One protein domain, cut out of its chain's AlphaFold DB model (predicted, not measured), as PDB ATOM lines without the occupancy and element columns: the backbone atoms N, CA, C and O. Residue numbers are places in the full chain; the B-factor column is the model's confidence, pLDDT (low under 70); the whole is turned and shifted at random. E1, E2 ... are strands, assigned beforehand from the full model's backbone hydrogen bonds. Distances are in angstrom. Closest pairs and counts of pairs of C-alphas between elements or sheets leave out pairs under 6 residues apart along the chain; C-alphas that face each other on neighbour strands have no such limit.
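This is residues 113 to 167 of the 168 residues of an uncharacterized protein of Rugamonas sp. SG757 (UniProt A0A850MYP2). A single strongly twisted sheet of four strands zigzags from E1 to E4 as an open slab with no helix over either face, and the long loop of residues 145 to 161, between E3 and E4, reaches beyond one end of it. The printed part has 55 residues with no named helix and four named strands, E1, E2, E3 and E4 along the chain, and the sheet has the same order, all antiparallel. The class is all strand, though fewer than half of the printed residues, 24 of 55, are in named elements. The whole is loose, with a radius of gyration of the C-alphas of 13.1 A, and only just elongated, with spans of 42 by 21 by 14 A.

E1, residues 116 to 122, is an edge strand and forms a hairpin with E2, residues 128 to 133. They are antiparallel, with 159 degrees between their directions; the C-alphas of Ala 117 and Trp 132 face each other at 4.4 A, and N 118 and O 131 are within hydrogen-bond range at 2.7 A. E2 forms the next hairpin with E3, residues 139 to 144, antiparallel at 158 degrees. There the C-alphas of Lys 131 and Cys 141 face each other at 4.5 A, and N 132 and O 140 are within hydrogen-bond range at 2.7 A. E3 and E4, residues 162 to 166, form the last hairpin, antiparallel at 149 degrees. The C-alphas of Ile 142 and Val 164 face each other at 4.5 A, with N 141 and O 165 within hydrogen-bond range at 2.8 A. E4 is the other edge strand, and E1 and E4 are apart. The four strands make a meander, each strand the antiparallel neighbour of the one before. From edge to edge the strands' lines turn by 74 degrees.

E1 begins at C-alpha 116, (18.136, -12.864, 61.427), and is 18.0 A long to C-alpha 122. E2 and E3 are each 16.4 A long from first to last C-alpha, and E3 ends at C-alpha 144, (3.635, -6.618, 66.511). E4 is 13.4 A long and ends at C-alpha 166, (8.361, -18.847, 71.437).

The two C-alphas farthest apart, those of Gly 113 and Gly 152, are 42.9 A apart. The printed part has no cut. The links from E1 to E2 and from E2 to E3 are tight, with 5 residues each, while the link from E3 to E4 is long, with 17 residues. The mean pLDDT of the printed part is 71.5, and 25 residues are under 70, among them residues 113 to 116 and residues 146 to 160.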
ATOM      1  N   GLY A 113      24.469 -20.379  62.515       53.84
ATOM      2  CA  GLY A 113      25.547 -19.388  62.335       53.84
ATOM      3  C   GLY A 113      25.095 -17.931  62.261       53.84
ATOM      4  O   GLY A 113      25.867 -17.037  62.594       53.84
ATOM      5  N   GLY A 114      23.851 -17.687  61.843       60.31
ATOM      6  CA  GLY A 114      23.317 -16.343  61.632       60.31
ATOM      7  C   GLY A 114      22.130 -16.024  62.534       60.31
ATOM      8  O   GLY A 114      21.208 -16.830  62.673       60.31
ATOM      9  N   SER A 115      22.133 -14.820  63.110       63.41
ATOM     10  CA  SER A 115      20.939 -14.201  63.683       63.41
ATOM     11  C   SER A 115      20.200 -13.407  62.605       63.41
ATOM     12  O   SER A 115      20.826 -12.591  61.930       63.41
ATOM     13  N   GLY A 116      18.893 -13.602  62.443       69.38
ATOM     14  CA  GLY A 116      18.136 -12.864  61.427       69.38
ATOM     15  C   GLY A 116      16.678 -13.288  61.292       69.38
ATOM     16  O   GLY A 116      16.274 -14.342  61.782       69.38
ATOM     17  N   ALA A 117      15.878 -12.461  60.620       73.50
ATOM     18  CA  ALA A 117      14.484 -12.774  60.327       73.50
ATOM     19  C   ALA A 117      14.394 -13.943  59.331       73.50
ATOM     20  O   ALA A 117      14.961 -13.891  58.243       73.50
ATOM     21  N   ILE A 118      13.670 -14.994  59.716       73.81
ATOM     22  CA  ILE A 118      13.366 -16.166  58.885       73.81
ATOM     23  C   ILE A 118      12.151 -15.878  57.987       73.81
ATOM     24  O   ILE A 118      12.072 -16.392  56.877       73.81
ATOM     25  N   GLY A 119      11.208 -15.053  58.453       73.31
ATOM     26  CA  GLY A 119      10.024 -14.660  57.688       73.31
ATOM     27  C   GLY A 119       9.072 -13.769  58.484       73.31
ATOM     28  O   GLY A 119       9.071 -13.797  59.716       73.31
ATOM     29  N   GLU A 120       8.272 -12.975  57.774       80.50
ATOM     30  CA  GLU A 120       7.194 -12.145  58.326       80.50
ATOM     31  C   GLU A 120       5.850 -12.705  57.851       80.50
ATOM     32  O   GLU A 120       5.667 -12.973  56.665       80.50
ATOM     33  N   MET A 121       4.919 -12.908  58.778       78.19
ATOM     34  CA  MET A 121       3.568 -13.381  58.496       78.19
ATOM     35  C   MET A 121       2.549 -12.459  59.163       78.19
ATOM     36  O   MET A 121       2.744 -12.017  60.295       78.19
ATOM     37  N   VAL A 122       1.463 -12.158  58.456       79.50
ATOM     38  CA  VAL A 122       0.338 -11.392  59.001       79.50
ATOM     39  C   VAL A 122      -0.708 -12.391  59.474       79.50
ATOM     40  O   VAL A 122      -1.169 -13.226  58.698       79.50
ATOM     41  N   MET A 123      -1.030 -12.341  60.758       76.25
ATOM     42  CA  MET A 123      -2.037 -13.188  61.385       76.25
ATOM     43  C   MET A 123      -3.451 -12.712  61.031       76.25
ATOM     44  O   MET A 123      -3.656 -11.576  60.604       76.25
ATOM     45  N   ALA A 124      -4.445 -13.581  61.228       71.94
ATOM     46  CA  ALA A 124      -5.851 -13.273  60.946       71.94
ATOM     47  C   ALA A 124      -6.413 -12.115  61.798       71.94
ATOM     48  O   ALA A 124      -7.375 -11.467  61.399       71.94
ATOM     49  N   ASP A 125      -5.793 -11.833  62.946       69.12
ATOM     50  CA  ASP A 125      -6.087 -10.686  63.814       69.12
ATOM     51  C   ASP A 125      -5.445  -9.370  63.321       69.12
ATOM     52  O   ASP A 125      -5.602  -8.330  63.954       69.12
ATOM     53  N   GLY A 126      -4.716  -9.401  62.200       69.25
ATOM     54  CA  GLY A 126      -3.986  -8.266  61.638       69.25
ATOM     55  C   GLY A 126      -2.618  -8.012  62.279       69.25
ATOM     56  O   GLY A 126      -1.905  -7.105  61.839       69.25
ATOM     57  N   SER A 127      -2.220  -8.791  63.292       72.50
ATOM     58  CA  SER A 127      -0.902  -8.675  63.917       72.50
ATOM     59  C   SER A 127       0.199  -9.176  62.977       72.50
ATOM     60  O   SER A 127       0.011 -10.111  62.195       72.50
ATOM     61  N   ARG A 128       1.374  -8.541  63.026       78.56
ATOM     62  CA  ARG A 128       2.537  -8.961  62.233       78.56
ATOM     63  C   ARG A 128       3.460  -9.789  63.107       78.56
ATOM     64  O   ARG A 128       3.951  -9.299  64.121       78.56
ATOM     65  N   VAL A 129       3.714 -11.026  62.710       84.00
ATOM     66  CA  VAL A 129       4.611 -11.940  63.412       84.00
ATOM     67  C   VAL A 129       5.868 -12.128  62.583       84.00
ATOM     68  O   VAL A 129       5.821 -12.617  61.457       84.00
ATOM     69  N   THR A 130       7.012 -11.744  63.137       85.19
ATOM     70  CA  THR A 130       8.320 -11.992  62.528       85.19
ATOM     71  C   THR A 130       8.991 -13.148  63.252       85.19
ATOM     72  O   THR A 130       9.316 -13.040  64.435       85.19
ATOM     73  N   LYS A 131       9.231 -14.256  62.548       85.00
ATOM     74  CA  LYS A 131      10.048 -15.358  63.060       85.00
ATOM     75  C   LYS A 131      11.516 -14.970  62.944       85.00
ATOM     76  O   LYS A 131      11.988 -14.640  61.860       85.00
ATOM     77  N   TRP A 132      12.242 -15.021  64.048       80.31
ATOM     78  CA  TRP A 132      13.637 -14.619  64.175       80.31
ATOM     79  C   TRP A 132      14.499 -15.810  64.593       80.31
ATOM     80  O   TRP A 132      14.166 -16.525  65.540       80.31
ATOM     81  N   ARG A 133      15.614 -16.036  63.896       81.00
ATOM     82  CA  ARG A 133      16.650 -16.993  64.295       81.00
ATOM     83  C   ARG A 133      17.609 -16.303  65.253       81.00
ATOM     84  O   ARG A 133      18.169 -15.259  64.926       81.00
ATOM     85  N   MET A 134      17.799 -16.893  66.422       77.94
ATOM     86  CA  MET A 134      18.791 -16.466  67.399       77.94
ATOM     87  C   MET A 134      20.134 -17.160  67.119       77.94
ATOM     88  O   MET A 134      20.150 -18.278  66.588       77.94
ATOM     89  N   PRO A 135      21.267 -16.533  67.480       65.81
ATOM     90  CA  PRO A 135      22.556 -17.214  67.434       65.81
ATOM     91  C   PRO A 135      22.503 -18.436  68.366       65.81
ATOM     92  O   PRO A 135      22.042 -18.326  69.499       65.81
ATOM     93  N   GLY A 136      22.902 -19.612  67.868       68.12
ATOM     94  CA  GLY A 136      22.729 -20.891  68.578       68.12
ATOM     95  C   GLY A 136      21.508 -21.721  68.153       68.12
ATOM     96  O   GLY A 136      21.197 -22.716  68.798       68.12
ATOM     97  N   GLY A 137      20.816 -21.343  67.073       68.56
ATOM     98  CA  GLY A 137      19.786 -22.176  66.429       68.56
ATOM     99  C   GLY A 137      18.390 -22.104  67.056       68.56
ATOM    100  O   GLY A 137      17.442 -22.661  66.504       68.56
ATOM    101  N   GLY A 138      18.231 -21.371  68.162       75.94
ATOM    102  CA  GLY A 138      16.922 -21.057  68.731       75.94
ATOM    103  C   GLY A 138      16.080 -20.185  67.795       75.94
ATOM    104  O   GLY A 138      16.612 -19.391  67.014       75.94
ATOM    105  N   THR A 139      14.754 -20.298  67.885       79.81
ATOM    106  CA  THR A 139      13.832 -19.418  67.149       79.81
ATOM    107  C   THR A 139      12.910 -18.676  68.105       79.81
ATOM    108  O   THR A 139      12.388 -19.265  69.047       79.81
ATOM    109  N   ALA A 140      12.729 -17.383  67.859       84.88
ATOM    110  CA  ALA A 140      11.856 -16.500  68.619       84.88
ATOM    111  C   ALA A 140      10.876 -15.815  67.664       84.88
ATOM    112  O   ALA A 140      11.245 -15.456  66.550       84.88
ATOM    113  N   CYS A 141       9.633 -15.630  68.084       86.12
ATOM    114  CA  CYS A 141       8.605 -14.958  67.303       86.12
ATOM    115  C   CYS A 141       8.319 -13.591  67.915       86.12
ATOM    116  O   CYS A 141       7.978 -13.479  69.092       86.12
ATOM    117  N   ILE A 142       8.483 -12.545  67.110       85.38
ATOM    118  CA  ILE A 142       8.215 -11.159  67.487       85.38
ATOM    119  C   ILE A 142       6.821 -10.810  66.979       85.38
ATOM    120  O   ILE A 142       6.609 -10.715  65.774       85.38
ATOM    121  N   TYR A 143       5.884 -10.608  67.896       81.69
ATOM    122  CA  TYR A 143       4.518 -10.184  67.618       81.69
ATOM    123  C   TYR A 143       4.445  -8.662  67.679       81.69
ATOM    124  O   TYR A 143       4.772  -8.072  68.710       81.69
ATOM    125  N   LYS A 144       4.003  -8.034  66.592       80.44
ATOM    126  CA  LYS A 144       3.635  -6.618  66.511       80.44
ATOM    127  C   LYS A 144       2.122  -6.513  66.452       80.44
ATOM    128  O   LYS A 144       1.509  -7.000  65.500       80.44
ATOM    129  N   GLU A 145       1.537  -5.888  67.463       72.69
ATOM    130  CA  GLU A 145       0.095  -5.654  67.496       72.69
ATOM    131  C   GLU A 145      -0.348  -4.734  66.338       72.69
ATOM    132  O   GLU A 145       0.411  -3.848  65.923       72.69
ATOM    133  N   PRO A 146      -1.554  -4.946  65.780       65.38
ATOM    134  CA  PRO A 146      -2.084  -4.118  64.705       65.38
ATOM    135  C   PRO A 146      -2.419  -2.711  65.212       65.38
ATOM    136  O   PRO A 146      -3.140  -2.539  66.191       65.38
ATOM    137  N   ASN A 147      -1.966  -1.687  64.487       62.56
ATOM    138  CA  ASN A 147      -2.304  -0.276  64.733       62.56
ATOM    139  C   ASN A 147      -3.677   0.113  64.144       62.56
ATOM    140  O   ASN A 147      -3.856   1.211  63.615       62.56
ATOM    141  N   THR A 148      -4.655  -0.791  64.154       60.78
ATOM    142  CA  THR A 148      -5.976  -0.502  63.586       60.78
ATOM    143  C   THR A 148      -6.809   0.338  64.552       60.78
ATOM    144  O   THR A 148      -7.133  -0.089  65.656       60.78
ATOM    145  N   PHE A 149      -7.187   1.532  64.090       55.19
ATOM    146  CA  PHE A 149      -7.933   2.573  64.810       55.19
ATOM    147  C   PHE A 149      -9.365   2.163  65.235       55.19
ATOM    148  O   PHE A 149     -10.018   2.870  65.992       55.19
ATOM    149  N   SER A 150      -9.875   1.020  64.767       55.66
ATOM    150  CA  SER A 150     -11.283   0.618  64.898       55.66
ATOM    151  C   SER A 150     -11.641  -0.162  66.174       55.66
ATOM    152  O   SER A 150     -12.788  -0.570  66.320       55.66
ATOM    153  N   GLY A 151     -10.694  -0.389  67.093       57.38
ATOM    154  CA  GLY A 151     -10.870  -1.292  68.245       57.38
ATOM    155  C   GLY A 151     -10.877  -0.642  69.633       57.38
ATOM    156  O   GLY A 151     -10.770  -1.360  70.622       57.38
ATOM    157  N   GLY A 152     -10.936   0.691  69.739       58.41
ATOM    158  CA  GLY A 152     -10.942   1.386  71.037       58.41
ATOM    159  C   GLY A 152      -9.601   1.389  71.789       58.41
ATOM    160  O   GLY A 152      -9.565   1.748  72.962       58.41
ATOM    161  N   ARG A 153      -8.497   1.003  71.132       60.53
ATOM    162  CA  ARG A 153      -7.134   1.140  71.669       60.53
ATOM    163  C   ARG A 153      -6.591   2.535  71.384       60.53
ATOM    164  O   ARG A 153      -6.712   3.029  70.265       60.53
ATOM    165  N   ASP A 154      -5.995   3.151  72.402       60.56
ATOM    166  CA  ASP A 154      -5.466   4.511  72.327       60.56
ATOM    167  C   ASP A 154      -4.177   4.518  71.484       60.56
ATOM    168  O   ASP A 154      -3.173   3.910  71.881       60.56
ATOM    169  N   PRO A 155      -4.160   5.208  70.329       61.31
ATOM    170  CA  PRO A 155      -3.015   5.213  69.434       61.31
ATOM    171  C   PRO A 155      -1.774   5.906  70.020       61.31
ATOM    172  O   PRO A 155      -0.701   5.813  69.435       61.31
ATOM    173  N   PHE A 156      -1.865   6.585  71.162       62.09
ATOM    174  CA  PHE A 156      -0.700   7.180  71.824       62.09
ATOM    175  C   PHE A 156      -0.135   6.308  72.949       62.09
ATOM    176  O   PHE A 156       1.019   6.488  73.336       62.09
ATOM    177  N   ARG A 157      -0.919   5.356  73.470       65.81
ATOM    178  CA  ARG A 157      -0.515   4.485  74.591       65.81
ATOM    179  C   ARG A 157      -0.262   3.035  74.195       65.81
ATOM    180  O   ARG A 157       0.539   2.356  74.844       65.81
ATOM    181  N   ASP A 158      -0.927   2.566  73.146       60.94
ATOM    182  CA  ASP A 158      -0.930   1.156  72.749       60.94
ATOM    183  C   ASP A 158      -0.351   0.920  71.344       60.94
ATOM    184  O   ASP A 158      -0.351  -0.210  70.855       60.94
ATOM    185  N   THR A 159       0.191   1.950  70.689       58.75
ATOM    186  CA  THR A 159       0.855   1.785  69.390       58.75
ATOM    187  C   THR A 159       2.190   1.063  69.521       58.75
ATOM    188  O   THR A 159       3.053   1.411  70.325       58.75
ATOM    189  N   GLY A 160       2.391   0.056  68.670       61.56
ATOM    190  CA  GLY A 160       3.706  -0.554  68.464       61.56
ATOM    191  C   GLY A 160       4.206  -1.481  69.575       61.56
ATOM    192  O   GLY A 160       5.407  -1.775  69.606       61.56
ATOM    193  N   ARG A 161       3.333  -1.990  70.456       70.88
ATOM    194  CA  ARG A 161       3.745  -3.026  71.414       70.88
ATOM    195  C   ARG A 161       4.270  -4.243  70.660       70.88
ATOM    196  O   ARG A 161       3.579  -4.879  69.863       70.88
ATOM    197  N   THR A 162       5.540  -4.526  70.915       76.12
ATOM    198  CA  THR A 162       6.264  -5.680  70.399       76.12
ATOM    199  C   THR A 162       6.430  -6.665  71.540       76.12
ATOM    200  O   THR A 162       6.998  -6.323  72.574       76.12
ATOM    201  N   SER A 163       5.930  -7.888  71.378       79.56
ATOM    202  CA  SER A 163       6.172  -8.959  72.348       79.56
ATOM    203  C   SER A 163       6.952 -10.093  71.700       79.56
ATOM    204  O   SER A 163       6.677 -10.478  70.566       79.56
ATOM    205  N   VAL A 164       7.952 -10.609  72.411       83.00
ATOM    206  CA  VAL A 164       8.761 -11.745  71.964       83.00
ATOM    207  C   VAL A 164       8.243 -12.990  72.671       83.00
ATOM    208  O   VAL A 164       8.169 -13.017  73.898       83.00
ATOM    209  N   ARG A 165       7.854 -14.010  71.909       80.81
ATOM    210  CA  ARG A 165       7.373 -15.299  72.427       80.81
ATOM    211  C   ARG A 165       8.048 -16.446  71.681       80.81
ATOM    212  O   ARG A 165       8.654 -16.232  70.630       80.81
ATOM    213  N   SER A 166       7.957 -17.666  72.204       77.56
ATOM    214  CA  SER A 166       8.361 -18.847  71.437       77.56
ATOM    215  C   SER A 166       7.462 -18.993  70.211       77.56
ATOM    216  O   SER A 166       6.252 -18.783  70.299       77.56
ATOM    217  N   CYS A 167       8.052 -19.341  69.071       69.88
ATOM    218  CA  CYS A 167       7.267 -19.684  67.892       69.88
ATOM    219  C   CYS A 167       6.528 -21.013  68.111       69.88
ATOM    220  O   CYS A 167       7.133 -21.909  68.706       69.88
TER     221      CYS A 167